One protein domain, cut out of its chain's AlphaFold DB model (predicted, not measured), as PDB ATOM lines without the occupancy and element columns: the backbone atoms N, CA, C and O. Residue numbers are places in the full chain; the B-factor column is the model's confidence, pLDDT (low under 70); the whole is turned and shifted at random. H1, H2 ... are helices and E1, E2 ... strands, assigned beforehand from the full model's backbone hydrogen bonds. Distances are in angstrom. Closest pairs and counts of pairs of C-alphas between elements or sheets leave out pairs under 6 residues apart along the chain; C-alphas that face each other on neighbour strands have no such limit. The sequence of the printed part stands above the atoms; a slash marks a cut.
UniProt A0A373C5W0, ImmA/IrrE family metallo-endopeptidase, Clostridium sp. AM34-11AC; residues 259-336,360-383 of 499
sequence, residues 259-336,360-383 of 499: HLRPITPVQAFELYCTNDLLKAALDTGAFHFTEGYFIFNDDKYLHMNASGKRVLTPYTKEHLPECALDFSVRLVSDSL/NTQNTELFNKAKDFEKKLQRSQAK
ATOM      1  N   HIS A 259     119.223 170.653 195.230       83.50
ATOM      2  CA  HIS A 259     119.683 169.481 194.491       83.50
ATOM      3  C   HIS A 259     118.638 169.019 193.474       83.50
ATOM      4  O   HIS A 259     117.448 169.310 193.622       83.50
ATOM      5  N   LEU A 260     119.083 168.295 192.445       79.75
ATOM      6  CA  LEU A 260     118.242 167.710 191.397       79.75
ATOM      7  C   LEU A 260     117.284 168.716 190.752       79.75
ATOM      8  O   LEU A 260     116.131 168.401 190.455       79.75
ATOM      9  N   ARG A 261     117.756 169.946 190.530       80.19
ATOM     10  CA  ARG A 261     116.999 170.952 189.781       80.19
ATOM     11  C   ARG A 261     117.237 170.774 188.281       80.19
ATOM     12  O   ARG A 261     118.361 170.467 187.879       80.19
ATOM     13  N   PRO A 262     116.202 170.974 187.445       85.25
ATOM     14  CA  PRO A 262     116.383 170.951 186.006       85.25
ATOM     15  C   PRO A 262     117.277 172.123 185.602       85.25
ATOM     16  O   PRO A 262     117.035 173.262 186.001       85.25
ATOM     17  N   ILE A 263     118.291 171.843 184.792       84.81
ATOM     18  CA  ILE A 263     119.190 172.858 184.243       84.81
ATOM     19  C   ILE A 263     118.798 173.190 182.806       84.81
ATOM     20  O   ILE A 263     118.231 172.375 182.073       84.81
ATOM     21  N   THR A 264     119.093 174.413 182.381       85.88
ATOM     22  CA  THR A 264     118.881 174.837 180.994       85.88
ATOM     23  C   THR A 264     119.932 174.220 180.061       85.88
ATOM     24  O   THR A 264     121.029 173.880 180.505       85.88
ATOM     25  N   PRO A 265     119.663 174.122 178.743       83.56
ATOM     26  CA  PRO A 265     120.668 173.669 177.777       83.56
ATOM     27  C   PRO A 265     121.957 174.506 177.780       83.56
ATOM     28  O   PRO A 265     123.033 173.964 177.547       83.56
ATOM     29  N   VAL A 266     121.855 175.812 178.061       85.06
ATOM     30  CA  VAL A 266     123.015 176.714 178.149       85.06
ATOM     31  C   VAL A 266     123.866 176.365 179.370       85.06
ATOM     32  O   VAL A 266     125.047 176.076 179.208       85.06
ATOM     33  N   GLN A 267     123.256 176.266 180.558       83.38
ATOM     34  CA  GLN A 267     123.949 175.840 181.783       83.38
ATOM     35  C   GLN A 267     124.579 174.451 181.627       83.38
ATOM     36  O   GLN A 267     125.712 174.229 182.039       83.38
ATOM     37  N   ALA A 268     123.864 173.513 180.998       85.06
ATOM     38  CA  ALA A 268     124.371 172.171 180.726       85.06
ATOM     39  C   ALA A 268     125.639 172.199 179.858       85.06
ATOM     40  O   ALA A 268     126.598 171.483 180.143       85.06
ATOM     41  N   PHE A 269     125.663 173.044 178.823       84.44
ATOM     42  CA  PHE A 269     126.830 173.211 177.959       84.44
ATOM     43  C   PHE A 269     127.991 173.919 178.671       84.44
ATOM     44  O   PHE A 269     129.139 173.504 178.521       84.44
ATOM     45  N   GLU A 270     127.713 174.943 179.480       83.62
ATOM     46  CA  GLU A 270     128.723 175.637 180.289       83.62
ATOM     47  C   GLU A 270     129.375 174.691 181.307       83.62
ATOM     48  O   GLU A 270     130.603 174.628 181.397       83.62
ATOM     49  N   LEU A 271     128.573 173.887 182.013       84.38
ATOM     50  CA  LEU A 271     129.053 172.856 182.938       84.38
ATOM     51  C   LEU A 271     129.881 171.790 182.216       84.38
ATOM     52  O   LEU A 271     130.942 171.405 182.700       84.38
ATOM     53  N   TYR A 272     129.443 171.346 181.036       85.31
ATOM     54  CA  TYR A 272     130.217 170.429 180.197       85.31
ATOM     55  C   TYR A 272     131.572 171.025 179.774       85.31
ATOM     56  O   TYR A 272     132.576 170.317 179.744       85.31
ATOM     57  N   CYS A 273     131.632 172.324 179.471       80.81
ATOM     58  CA  CYS A 273     132.878 172.993 179.087       80.81
ATOM     59  C   CYS A 273     133.845 173.214 180.259       80.81
ATOM     60  O   CYS A 273     135.042 173.359 180.027       80.81
ATOM     61  N   THR A 274     133.338 173.279 181.491       82.62
ATOM     62  CA  THR A 274     134.109 173.688 182.679       82.62
ATOM     63  C   THR A 274     134.417 172.546 183.644       82.62
ATOM     64  O   THR A 274     135.257 172.712 184.527       82.62
ATOM     65  N   ASN A 275     133.776 171.383 183.489       82.81
ATOM     66  CA  ASN A 275     133.950 170.236 184.373       82.81
ATOM     67  C   ASN A 275     134.422 168.990 183.606       82.81
ATOM     68  O   ASN A 275     133.626 168.291 182.976       82.81
ATOM     69  N   ASP A 276     135.717 168.680 183.711       83.19
ATOM     70  CA  ASP A 276     136.344 167.553 183.001       83.19
ATOM     71  C   ASP A 276     135.739 166.190 183.369       83.19
ATOM     72  O   ASP A 276     135.632 165.305 182.521       83.19
ATOM     73  N   LEU A 277     135.315 166.013 184.626       84.12
ATOM     74  CA  LEU A 277     134.714 164.763 185.092       84.12
ATOM     75  C   LEU A 277     133.329 164.548 184.467       84.12
ATOM     76  O   LEU A 277     133.032 163.457 183.977       84.12
ATOM     77  N   LEU A 278     132.496 165.592 184.464       84.81
ATOM     78  CA  LEU A 278     131.198 165.581 183.797       84.81
ATOM     79  C   LEU A 278     131.375 165.331 182.298       84.81
ATOM     80  O   LEU A 278     130.729 164.440 181.750       84.81
ATOM     81  N   LYS A 279     132.286 166.068 181.655       85.44
ATOM     82  CA  LYS A 279     132.609 165.916 180.234       85.44
ATOM     83  C   LYS A 279     132.975 164.481 179.879       85.44
ATOM     84  O   LYS A 279     132.314 163.887 179.034       85.44
ATOM     85  N   ALA A 280     133.944 163.902 180.586       83.62
ATOM     86  CA  ALA A 280     134.408 162.543 180.333       83.62
ATOM     87  C   ALA A 280     133.278 161.507 180.393       83.62
ATOM     88  O   ALA A 280     133.283 160.545 179.632       83.62
ATOM     89  N   ALA A 281     132.291 161.687 181.274       83.44
ATOM     90  CA  ALA A 281     131.173 160.758 181.349       83.44
ATOM     91  C   ALA A 281     130.085 161.012 180.317       83.44
ATOM     92  O   ALA A 281     129.497 160.051 179.824       83.44
ATOM     93  N   LEU A 282     129.801 162.271 179.984       86.38
ATOM     94  CA  LEU A 282     128.863 162.586 178.910       86.38
ATOM     95  C   LEU A 282     129.399 162.082 177.560       86.38
ATOM     96  O   LEU A 282     128.632 161.504 176.789       86.38
ATOM     97  N   ASP A 283     130.714 162.161 177.342       83.25
ATOM     98  CA  ASP A 283     131.399 161.657 176.144       83.25
ATOM     99  C   ASP A 283     131.273 160.130 175.961       83.25
ATOM    100  O   ASP A 283     131.385 159.629 174.844       83.25
ATOM    101  N   THR A 284     130.946 159.372 177.018       81.38
ATOM    102  CA  THR A 284     130.660 157.925 176.902       81.38
ATOM    103  C   THR A 284     129.336 157.614 176.191       81.38
ATOM    104  O   THR A 284     129.094 156.468 175.807       81.38
ATOM    105  N   GLY A 285     128.432 158.595 176.071       82.56
ATOM    106  CA  GLY A 285     127.061 158.393 175.591       82.56
ATOM    107  C   GLY A 285     126.129 157.684 176.588       82.56
ATOM    108  O   GLY A 285     124.994 157.346 176.236       82.56
ATOM    109  N   ALA A 286     126.576 157.463 177.830       86.69
ATOM    110  CA  ALA A 286     125.795 156.803 178.877       86.69
ATOM    111  C   ALA A 286     124.654 157.662 179.442       86.69
ATOM    112  O   ALA A 286     123.822 157.140 180.178       86.69
ATOM    113  N   PHE A 287     124.591 158.955 179.116       90.00
ATOM    114  CA  PHE A 287     123.558 159.869 179.603       90.00
ATOM    115  C   PHE A 287     122.858 160.588 178.450       90.00
ATOM    116  O   PHE A 287     123.477 160.947 177.450       90.00
ATOM    117  N   HIS A 288     121.560 160.828 178.608       88.94
ATOM    118  CA  HIS A 288     120.724 161.549 177.660       88.94
ATOM    119  C   HIS A 288     120.092 162.767 178.334       88.94
ATOM    120  O   HIS A 288     119.487 162.644 179.399       88.94
ATOM    121  N   PHE A 289     120.210 163.937 177.703       90.88
ATOM    122  CA  PHE A 289     119.617 165.166 178.218       90.88
ATOM    123  C   PHE A 289     118.145 165.287 177.803       90.88
ATOM    124  O   PHE A 289     117.838 165.445 176.619       90.88
ATOM    125  N   THR A 290     117.223 165.235 178.764       87.00
ATOM    126  CA  THR A 290     115.786 165.425 178.516       87.00
ATOM    127  C   THR A 290     115.103 166.044 179.729       87.00
ATOM    128  O   THR A 290     115.507 165.812 180.863       87.00
ATOM    129  N   GLU A 291     114.088 166.877 179.489       87.44
ATOM    130  CA  GLU A 291     113.313 167.564 180.542       87.44
ATOM    131  C   GLU A 291     114.177 168.331 181.577       87.44
ATOM    132  O   GLU A 291     113.742 168.555 182.699       87.44
ATOM    133  N   GLY A 292     115.386 168.767 181.191       86.56
ATOM    134  CA  GLY A 292     116.317 169.503 182.057       86.56
ATOM    135  C   GLY A 292     117.303 168.636 182.849       86.56
ATOM    136  O   GLY A 292     118.047 169.174 183.662       86.56
ATOM    137  N   TYR A 293     117.340 167.320 182.617       91.00
ATOM    138  CA  TYR A 293     118.182 166.378 183.359       91.00
ATOM    139  C   TYR A 293     119.062 165.543 182.434       91.00
ATOM    140  O   TYR A 293     118.637 165.154 181.346       91.00
ATOM    141  N   PHE A 294     120.258 165.188 182.904       91.94
ATOM    142  CA  PHE A 294     121.077 164.138 182.301       91.94
ATOM    143  C   PHE A 294     120.710 162.786 182.915       91.94
ATOM    144  O   PHE A 294     121.135 162.471 184.025       91.94
ATOM    145  N   ILE A 295     119.910 161.998 182.198       93.06
ATOM    146  CA  ILE A 295     119.391 160.705 182.655       93.06
ATOM    147  C   ILE A 295     120.222 159.565 182.084       93.06
ATOM    148  O   ILE A 295     120.546 159.571 180.897       93.06
ATOM    149  N   PHE A 296     120.529 158.566 182.906       91.38
ATOM    150  CA  PHE A 296     121.214 157.354 182.478       91.38
ATOM    151  C   PHE A 296     120.453 156.666 181.336       91.38
ATOM    152  O   PHE A 296     119.241 156.450 181.405       91.38
ATOM    153  N   ASN A 297     121.173 156.339 180.267       88.25
ATOM    154  CA  ASN A 297     120.622 155.878 179.002       88.25
ATOM    155  C   ASN A 297     120.259 154.387 179.064       88.25
ATOM    156  O   ASN A 297     120.966 153.528 178.539       88.25
ATOM    157  N   ASP A 298     119.146 154.104 179.733       88.06
ATOM    158  CA  ASP A 298     118.559 152.777 179.901       88.06
ATOM    159  C   ASP A 298     117.046 152.858 179.654       88.06
ATOM    160  O   ASP A 298     116.391 153.833 180.040       88.06
ATOM    161  N   ASP A 299     116.482 151.839 179.008       87.88
ATOM    162  CA  ASP A 299     115.061 151.799 178.650       87.88
ATOM    163  C   ASP A 299     114.143 151.694 179.887       87.88
ATOM    164  O   ASP A 299     112.951 151.994 179.809       87.88
ATOM    165  N   LYS A 300     114.692 151.348 181.066       92.31
ATOM    166  CA  LYS A 300     114.008 151.504 182.360       92.31
ATOM    167  C   LYS A 300     113.644 152.970 182.633       92.31
ATOM    168  O   LYS A 300     112.577 153.250 183.187       92.31
ATOM    169  N   TYR A 301     114.522 153.904 182.259       92.06
ATOM    170  CA  TYR A 301     114.396 155.314 182.631       92.06
ATOM    171  C   TYR A 301     113.884 156.217 181.508       92.06
ATOM    172  O   TYR A 301     113.303 157.274 181.782       92.06
ATOM    173  N   LEU A 302     114.087 155.808 180.255       89.88
ATOM    174  CA  LEU A 302     113.747 156.578 179.062       89.88
ATOM    175  C   LEU A 302     112.885 155.751 178.110       89.88
ATOM    176  O   LEU A 302     113.158 154.582 177.870       89.88
ATOM    177  N   HIS A 303     111.885 156.383 177.499       90.56
ATOM    178  CA  HIS A 303     111.099 155.772 176.427       90.56
ATOM    179  C   HIS A 303     110.922 156.737 175.256       90.56
ATOM    180  O   HIS A 303     111.002 157.956 175.417       90.56
ATOM    181  N   MET A 304     110.684 156.195 174.063       87.88
ATOM    182  CA  MET A 304     110.353 156.995 172.885       87.88
ATOM    183  C   MET A 304     108.875 157.372 172.912       87.88
ATOM    184  O   MET A 304     108.009 156.503 173.010       87.88
ATOM    185  N   ASN A 305     108.580 158.663 172.797       85.12
ATOM    186  CA  ASN A 305     107.210 159.128 172.610       85.12
ATOM    187  C   ASN A 305     106.764 159.008 171.137       85.12
ATOM    188  O   ASN A 305     107.555 158.693 170.248       85.12
ATOM    189  N   ALA A 306     105.495 159.331 170.861       81.06
ATOM    190  CA  ALA A 306     104.918 159.290 169.512       81.06
ATOM    191  C   ALA A 306     105.634 160.193 168.482       81.06
ATOM    192  O   ALA A 306     105.514 159.968 167.282       81.06
ATOM    193  N   SER A 307     106.392 161.195 168.938       76.19
ATOM    194  CA  SER A 307     107.209 162.078 168.091       76.19
ATOM    195  C   SER A 307     108.649 161.585 167.876       76.19
ATOM    196  O   SER A 307     109.447 162.297 167.275       76.19
ATOM    197  N   GLY A 308     109.010 160.399 168.383       76.81
ATOM    198  CA  GLY A 308     110.363 159.844 168.271       76.81
ATOM    199  C   GLY A 308     111.399 160.493 169.199       76.81
ATOM    200  O   GLY A 308     112.598 160.319 168.994       76.81
ATOM    201  N   LYS A 309     110.962 161.244 170.218       80.81
ATOM    202  CA  LYS A 309     111.830 161.866 171.227       80.81
ATOM    203  C   LYS A 309     111.918 160.971 172.467       80.81
ATOM    204  O   LYS A 309     110.884 160.511 172.958       80.81
ATOM    205  N   ARG A 310     113.129 160.781 173.010       83.06
ATOM    206  CA  ARG A 310     113.329 160.124 174.313       83.06
ATOM    207  C   ARG A 310     112.866 161.047 175.447       83.06
ATOM    208  O   ARG A 310     113.350 162.170 175.597       83.06
ATOM    209  N   VAL A 311     111.912 160.569 176.235       91.00
ATOM    210  CA  VAL A 311     111.297 161.277 177.368       91.00
ATOM    211  C   VAL A 311     111.319 160.401 178.621       91.00
ATOM    212  O   VAL A 311     111.519 159.183 178.530       91.00
ATOM    213  N   LEU A 312     111.127 161.014 179.791       92.94
ATOM    214  CA  LEU A 312     111.175 160.308 181.074       92.94
ATOM    215  C   LEU A 312     110.035 159.289 181.184       92.94
ATOM    216  O   LEU A 312     108.885 159.597 180.862       92.94
ATOM    217  N   THR A 313     110.323 158.082 181.675       92.31
ATOM    218  CA  THR A 313     109.266 157.136 182.071       92.31
ATOM    219  C   THR A 313     108.534 157.638 183.325       92.31
ATOM    220  O   THR A 313     109.093 158.432 184.089       92.31
ATOM    221  N   PRO A 314     107.291 157.185 183.588       92.50
ATOM    222  CA  PRO A 314     106.604 157.489 184.846       92.50
ATOM    223  C   PRO A 314     107.430 157.091 186.077       92.50
ATOM    224  O   PRO A 314     107.535 157.874 187.012       92.50
ATOM    225  N   TYR A 315     108.104 155.935 186.015       92.12
ATOM    226  CA  TYR A 315     109.020 155.463 187.059       92.12
ATOM    227  C   TYR A 315     110.140 156.476 187.343       92.12
ATOM    228  O   TYR A 315     110.399 156.808 188.495       92.12
ATOM    229  N   THR A 316     110.777 157.027 186.303       91.88
ATOM    230  CA  THR A 316     111.857 158.011 186.479       91.88
ATOM    231  C   THR A 316     111.393 159.268 187.199       91.88
ATOM    232  O   THR A 316     112.147 159.814 187.995       91.88
ATOM    233  N   LYS A 317     110.158 159.729 186.976       89.25
ATOM    234  CA  LYS A 317     109.648 160.948 187.628       89.25
ATOM    235  C   LYS A 317     109.533 160.802 189.147       89.25
ATOM    236  O   LYS A 317     109.693 161.790 189.855       89.25
ATOM    237  N   GLU A 318     109.312 159.586 189.639       91.31
ATOM    238  CA  GLU A 318     109.252 159.271 191.074       91.31
ATOM    239  C   GLU A 318     110.624 158.865 191.649       91.31
ATOM    240  O   GLU A 318     110.823 158.886 192.865       91.31
ATOM    241  N   HIS A 319     111.596 158.537 190.787       91.00
ATOM    242  CA  HIS A 319     112.904 157.980 191.160       91.00
ATOM    243  C   HIS A 319     114.092 158.662 190.455       91.00
ATOM    244  O   HIS A 319     115.098 158.026 190.136       91.00
ATOM    245  N   LEU A 320     113.999 159.979 190.244       89.56
ATOM    246  CA  LEU A 320     115.050 160.815 189.642       89.56
ATOM    247  C   LEU A 320     116.459 160.572 190.232       89.56
ATOM    248  O   LEU A 320     117.378 160.379 189.435       89.56
ATOM    249  N   PRO A 321     116.660 160.493 191.568       90.00
ATOM    250  CA  PRO A 321     117.989 160.267 192.148       90.00
ATOM    251  C   PRO A 321     118.688 158.974 191.688       90.00
ATOM    252  O   PRO A 321     119.910 158.884 191.722       90.00
ATOM    253  N   GLU A 322     117.939 157.957 191.244       90.94
ATOM    254  CA  GLU A 322     118.510 156.666 190.822       90.94
ATOM    255  C   GLU A 322     119.277 156.765 189.491       90.94
ATOM    256  O   GLU A 322     120.169 155.951 189.215       90.94
ATOM    257  N   CYS A 323     118.899 157.728 188.646       90.38
ATOM    258  CA  CYS A 323     119.280 157.757 187.235       90.38
ATOM    259  C   CYS A 323     119.670 159.137 186.692       90.38
ATOM    260  O   CYS A 323     120.266 159.188 185.619       90.38
ATOM    261  N   ALA A 324     119.370 160.233 187.390       92.88
ATOM    262  CA  ALA A 324     119.749 161.580 186.980       92.88
ATOM    263  C   ALA A 324     121.090 161.989 187.591       92.88
ATOM    264  O   ALA A 324     121.317 161.757 188.776       92.88
ATOM    265  N   LEU A 325     121.959 162.644 186.821       90.25
ATOM    266  CA  LEU A 325     123.079 163.370 187.420       90.25
ATOM    267  C   LEU A 325     122.536 164.514 188.287       90.25
ATOM    268  O   LEU A 325     121.664 165.272 187.856       90.25
ATOM    269  N   ASP A 326     123.056 164.618 189.504       89.44
ATOM    270  CA  ASP A 326     122.711 165.661 190.455       89.44
ATOM    271  C   ASP A 326     123.534 166.923 190.195       89.44
ATOM    272  O   ASP A 326     124.769 166.900 190.216       89.44
ATOM    273  N   PHE A 327     122.824 168.025 189.982       86.81
ATOM    274  CA  PHE A 327     123.381 169.366 189.907       86.81
ATOM    275  C   PHE A 327     122.841 170.156 191.084       86.81
ATOM    276  O   PHE A 327     121.627 170.195 191.309       86.81
ATOM    277  N   SER A 328     123.745 170.799 191.816       83.56
ATOM    278  CA  SER A 328     123.355 171.719 192.869       83.56
ATOM    279  C   SER A 328     123.231 173.127 192.311       83.56
ATOM    280  O   SER A 328     124.128 173.608 191.625       83.56
ATOM    281  N   VAL A 329     122.138 173.803 192.631       84.94
ATOM    282  CA  VAL A 329     121.954 175.228 192.371       84.94
ATOM    283  C   VAL A 329     122.072 175.964 193.690       84.94
ATOM    284  O   VAL A 329     121.436 175.598 194.680       84.94
ATOM    285  N   ARG A 330     122.891 177.009 193.706       87.81
ATOM    286  CA  ARG A 330     123.023 177.919 194.842       87.81
ATOM    287  C   ARG A 330     122.654 179.329 194.425       87.81
ATOM    288  O   ARG A 330     122.864 179.721 193.279       87.81
ATOM    289  N   LEU A 331     122.138 180.094 195.374       88.50
ATOM    290  CA  LEU A 331     121.919 181.520 195.200       88.50
ATOM    291  C   LEU A 331     123.191 182.256 195.603       88.50
ATOM    292  O   LEU A 331     123.659 182.112 196.727       88.50
ATOM    293  N   VAL A 332     123.755 183.043 194.694       87.69
ATOM    294  CA  VAL A 332     124.937 183.868 194.958       87.69
ATOM    295  C   VAL A 332     124.555 185.326 194.788       87.69
ATOM    296  O   VAL A 332     123.959 185.714 193.784       87.69
ATOM    297  N   SER A 333     124.877 186.147 195.783       82.19
ATOM    298  CA  SER A 333     124.634 187.585 195.698       82.19
ATOM    299  C   SER A 333     125.532 188.224 194.629       82.19
ATOM    300  O   SER A 333     126.741 188.003 194.607       82.19
ATOM    301  N   ASP A 334     124.962 189.094 193.795       73.56
ATOM    302  CA  ASP A 334     125.617 189.758 192.652       73.56
ATOM    303  C   ASP A 334     126.588 190.908 193.051       73.56
ATOM    304  O   ASP A 334     126.567 192.001 192.497       73.56
ATOM    305  N   SER A 335     127.382 190.739 194.111       61.53
ATOM    306  CA  SER A 335     127.811 191.832 195.005       61.53
ATOM    307  C   SER A 335     128.588 193.026 194.401       61.53
ATOM    308  O   SER A 335     129.780 192.937 194.115       61.53
ATOM    309  N   LEU A 336     127.965 194.210 194.525       45.53
ATOM    310  CA  LEU A 336     128.569 195.443 195.083       45.53
ATOM    311  C   LEU A 336     127.776 196.021 196.286       45.53
ATOM    312  O   LEU A 336     128.298 196.866 197.006       45.53
ATOM    313  N   ASN A 360     129.327 164.014 194.399       81.25
ATOM    314  CA  ASN A 360     128.565 163.387 195.475       81.25
ATOM    315  C   ASN A 360     128.421 161.868 195.258       81.25
ATOM    316  O   ASN A 360     128.800 161.324 194.212       81.25
ATOM    317  N   THR A 361     127.879 161.170 196.257       84.75
ATOM    318  CA  THR A 361     127.694 159.712 196.222       84.75
ATOM    319  C   THR A 361     126.868 159.266 195.014       84.75
ATOM    320  O   THR A 361     127.281 158.355 194.299       84.75
ATOM    321  N   GLN A 362     125.761 159.957 194.723       86.94
ATOM    322  CA  GLN A 362     124.876 159.648 193.596       86.94
ATOM    323  C   GLN A 362     125.606 159.746 192.249       86.94
ATOM    324  O   GLN A 362     125.610 158.798 191.462       86.94
ATOM    325  N   ASN A 363     126.276 160.869 191.996       88.88
ATOM    326  CA  ASN A 363     127.040 161.090 190.772       88.88
ATOM    327  C   ASN A 363     128.174 160.070 190.639       88.88
ATOM    328  O   ASN A 363     128.380 159.516 189.562       88.88
ATOM    329  N   THR A 364     128.861 159.752 191.739       86.88
ATOM    330  CA  THR A 364     129.929 158.741 191.763       86.88
ATOM    331  C   THR A 364     129.421 157.355 191.357       86.88
ATOM    332  O   THR A 364     130.047 156.673 190.542       86.88
ATOM    333  N   GLU A 365     128.263 156.934 191.867       88.19
ATOM    334  CA  GLU A 365     127.637 155.667 191.480       88.19
ATOM    335  C   GLU A 365     127.217 155.653 190.005       88.19
ATOM    336  O   GLU A 365     127.445 154.665 189.298       88.19
ATOM    337  N   LEU A 366     126.653 156.756 189.510       88.38
ATOM    338  CA  LEU A 366     126.266 156.902 188.107       88.38
ATOM    339  C   LEU A 366     127.477 156.891 187.166       88.38
ATOM    340  O   LEU A 366     127.411 156.270 186.106       88.38
ATOM    341  N   PHE A 367     128.610 157.476 187.561       85.56
ATOM    342  CA  PHE A 367     129.853 157.388 186.792       85.56
ATOM    343  C   PHE A 367     130.379 155.956 186.689       85.56
ATOM    344  O   PHE A 367     130.844 155.540 185.625       85.56
ATOM    345  N   ASN A 368     130.287 155.175 187.766       86.12
ATOM    346  CA  ASN A 368     130.670 153.765 187.723       86.12
ATOM    347  C   ASN A 368     129.777 152.986 186.744       86.12
ATOM    348  O   ASN A 368     130.291 152.241 185.908       86.12
ATOM    349  N   LYS A 369     128.459 153.236 186.763       86.56
ATOM    350  CA  LYS A 369     127.520 152.673 185.776       86.56
ATOM    351  C   LYS A 369     127.851 153.118 184.344       86.56
ATOM    352  O   LYS A 369     127.777 152.301 183.427       86.56
ATOM    353  N   ALA A 370     128.254 154.374 184.143       83.75
ATOM    354  CA  ALA A 370     128.639 154.911 182.836       83.75
ATOM    355  C   ALA A 370     129.894 154.237 182.262       83.75
ATOM    356  O   ALA A 370     129.908 153.868 181.092       83.75
ATOM    357  N   LYS A 371     130.915 153.973 183.087       84.00
ATOM    358  CA  LYS A 371     132.105 153.211 182.660       84.00
ATOM    359  C   LYS A 371     131.761 151.785 182.226       84.00
ATOM    360  O   LYS A 371     132.324 151.265 181.263       84.00
ATOM    361  N   ASP A 372     130.838 151.133 182.926       83.06
ATOM    362  CA  ASP A 372     130.367 149.803 182.533       83.06
ATOM    363  C   ASP A 372     129.527 149.846 181.252       83.06
ATOM    364  O   ASP A 372     129.632 148.941 180.416       83.06
ATOM    365  N   PHE A 373     128.727 150.900 181.069       79.12
ATOM    366  CA  PHE A 373     128.008 151.170 179.827       79.12
ATOM    367  C   PHE A 373     128.977 151.353 178.654       79.12
ATOM    368  O   PHE A 373     128.825 150.674 177.643       79.12
ATOM    369  N   GLU A 374     130.015 152.174 178.809       77.69
ATOM    370  CA  GLU A 374     131.040 152.409 177.790       77.69
ATOM    371  C   GLU A 374     131.714 151.098 177.360       77.69
ATOM    372  O   GLU A 374     131.767 150.776 176.173       77.69
ATOM    373  N   LYS A 375     132.141 150.263 178.318       80.94
ATOM    374  CA  LYS A 375     132.716 148.940 178.023       80.94
ATOM    375  C   LYS A 375     131.738 148.041 177.267       80.94
ATOM    376  O   LYS A 375     132.150 147.300 176.372       80.94
ATOM    377  N   LYS A 376     130.449 148.051 177.629       72.50
ATOM    378  CA  LYS A 376     129.408 147.289 176.916       72.50
ATOM    379  C   LYS A 376     129.204 147.826 175.500       72.50
ATOM    380  O   LYS A 376     129.126 147.021 174.573       72.50
ATOM    381  N   LEU A 377     129.176 149.147 175.331       65.44
ATOM    382  CA  LEU A 377     129.038 149.813 174.042       65.44
ATOM    383  C   LEU A 377     130.223 149.477 173.132       65.44
ATOM    384  O   LEU A 377     130.003 148.953 172.043       65.44
ATOM    385  N   GLN A 378     131.458 149.627 173.612       70.25
ATOM    386  CA  GLN A 378     132.677 149.250 172.887       70.25
ATOM    387  C   GLN A 378     132.682 147.763 172.501       70.25
ATOM    388  O   GLN A 378     132.977 147.420 171.359       70.25
ATOM    389  N   ARG A 379     132.281 146.855 173.407       63.97
ATOM    390  CA  ARG A 379     132.131 145.416 173.097       63.97
ATOM    391  C   ARG A 379     131.056 145.147 172.043       63.97
ATOM    392  O   ARG A 379     131.215 144.237 171.231       63.97
ATOM    393  N   SER A 380     129.954 145.894 172.069       58.69
ATOM    394  CA  SER A 380     128.880 145.776 171.077       58.69
ATOM    395  C   SER A 380     129.301 146.321 169.710       58.69
ATOM    396  O   SER A 380     129.003 145.701 168.699       58.69
ATOM    397  N   GLN A 381     130.080 147.405 169.676       54.12
ATOM    398  CA  GLN A 381     130.635 147.984 168.454       54.12
ATOM    399  C   GLN A 381     131.725 147.079 167.858       54.12
ATOM    400  O   GLN A 381     131.715 146.824 166.655       54.12
ATOM    401  N   ALA A 382     132.585 146.488 168.696       54.06
ATOM    402  CA  ALA A 382     133.594 145.505 168.290       54.06
ATOM    403  C   ALA A 382     132.994 144.203 167.725       54.06
ATOM    404  O   ALA A 382     133.657 143.497 166.973       54.06
ATOM    405  N   LYS A 383     131.724 143.886 168.021       54.19
ATOM    406  CA  LYS A 383     131.007 142.759 167.399       54.19
ATOM    407  C   LYS A 383     130.671 142.977 165.915       54.19
ATOM    408  O   LYS A 383     130.180 142.040 165.291       54.19
TER     409      LYS A 383
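What this domain is: This is residues 259 to 336 and 360 to 383 of the 499 residues of the protein "ImmA/IrrE family metallo-endopeptidase" of Clostridium sp. AM34-11AC (UniProt A0A373C5W0). A small hairpin of E1 and E2 sits in the middle, with a second, shorter hairpin of E3 and E4 near one end of it and the long helix H5 running past the other end; H1 and H2 make a corner, the short helices H3 and H4 follow the second hairpin, and residues 331 to 336 stick out as a free arm, 331 to 333 of them in E5. The printed part has 102 residues, with five named helices and five named strands in the order H1, H2, E1, E2, E3, E4, H3, H4, E5, H5. Both two-stranded sheets are antiparallel, and the class is mixed, helices and strands. The whole is only just compact, close to loose, with a radius of gyration of the C-alphas of 14.9 A, and elongated, spanning 59 by 31 by 25 A.

Where its parts are: E1 is residues 287 to 290 and E2 residues 293 to 296, each 9.6 A long; C-alpha 287 is at (123.558, 159.869, 179.603). E3 is residues 302 to 304 and E4 residues 310 to 312. H5, residues 361 to 382, is 31.9 A long and ends with C-alpha 382 at (133.594, 145.505, 168.290). H1 is residues 265 to 274, 14.3 A long from C-alpha 265 at (120.668, 173.669, 177.777), and H2 is residues 276 to 282, 9.9 A long. H3 is residues 314 to 318 and H4 residues 320 to 323. E5, residues 327 to 333, is 19.2 A long.

How they stand to each other: The hairpin E1 and E2 is antiparallel at 142 degrees, with N 288 and O 295 within hydrogen-bond range at 2.8 A. The hairpin E3 and E4 is antiparallel at 133 degrees, with N 311 and O 303 at 2.9 A. The closest C-alphas of E1 and E4 are those of Thr 290 and Val 311, 6.2 A apart. The closest C-alphas of E2 and H5 are those of Phe 296 and Leu 366, 7.6 A apart. H2 and H5 only just touch, with 3 pairs of C-alphas within 8 A, the closest Ala 281 and Phe 367 at 6.5 A; they stand at a steep tilt of 54 degrees, the same way. H1 and H2 touch only at the corner, closest at Tyr 272 and Lys 279, 5.1 A between C-alphas, at a steep tilt of 50 degrees, opposite ways. H4 and H5 only just touch, with 3 such pairs, the closest Pro 321 and Gln 362 at 7.1 A. H3 and H4 are close but not clearly touching, their closest C-alphas, Thr 316 and Cys 323, 7.5 A apart. E5 pairs with no named strand, and E5 and H5 are apart. Every O i to N i+4 pair is within hydrogen-bond range in H1, H2 and H5; in H3 it is 0 of 1, with 2 of 2 O i to N i+3 pairs within range, and H4 is too short for an O i to N i+4 pair.

The domain as a whole: The two C-alphas farthest apart are those of Leu 336 and Lys 383, 59.6 A. Residues 337 to 359 are not printed, and C-alphas 336 and 360 are 32.1 A apart across the cut. Of the links that are printed whole, none is long. The mean pLDDT of the printed part is 83.6; residues 335 to 336, 377 and 379 to 383 are under 70.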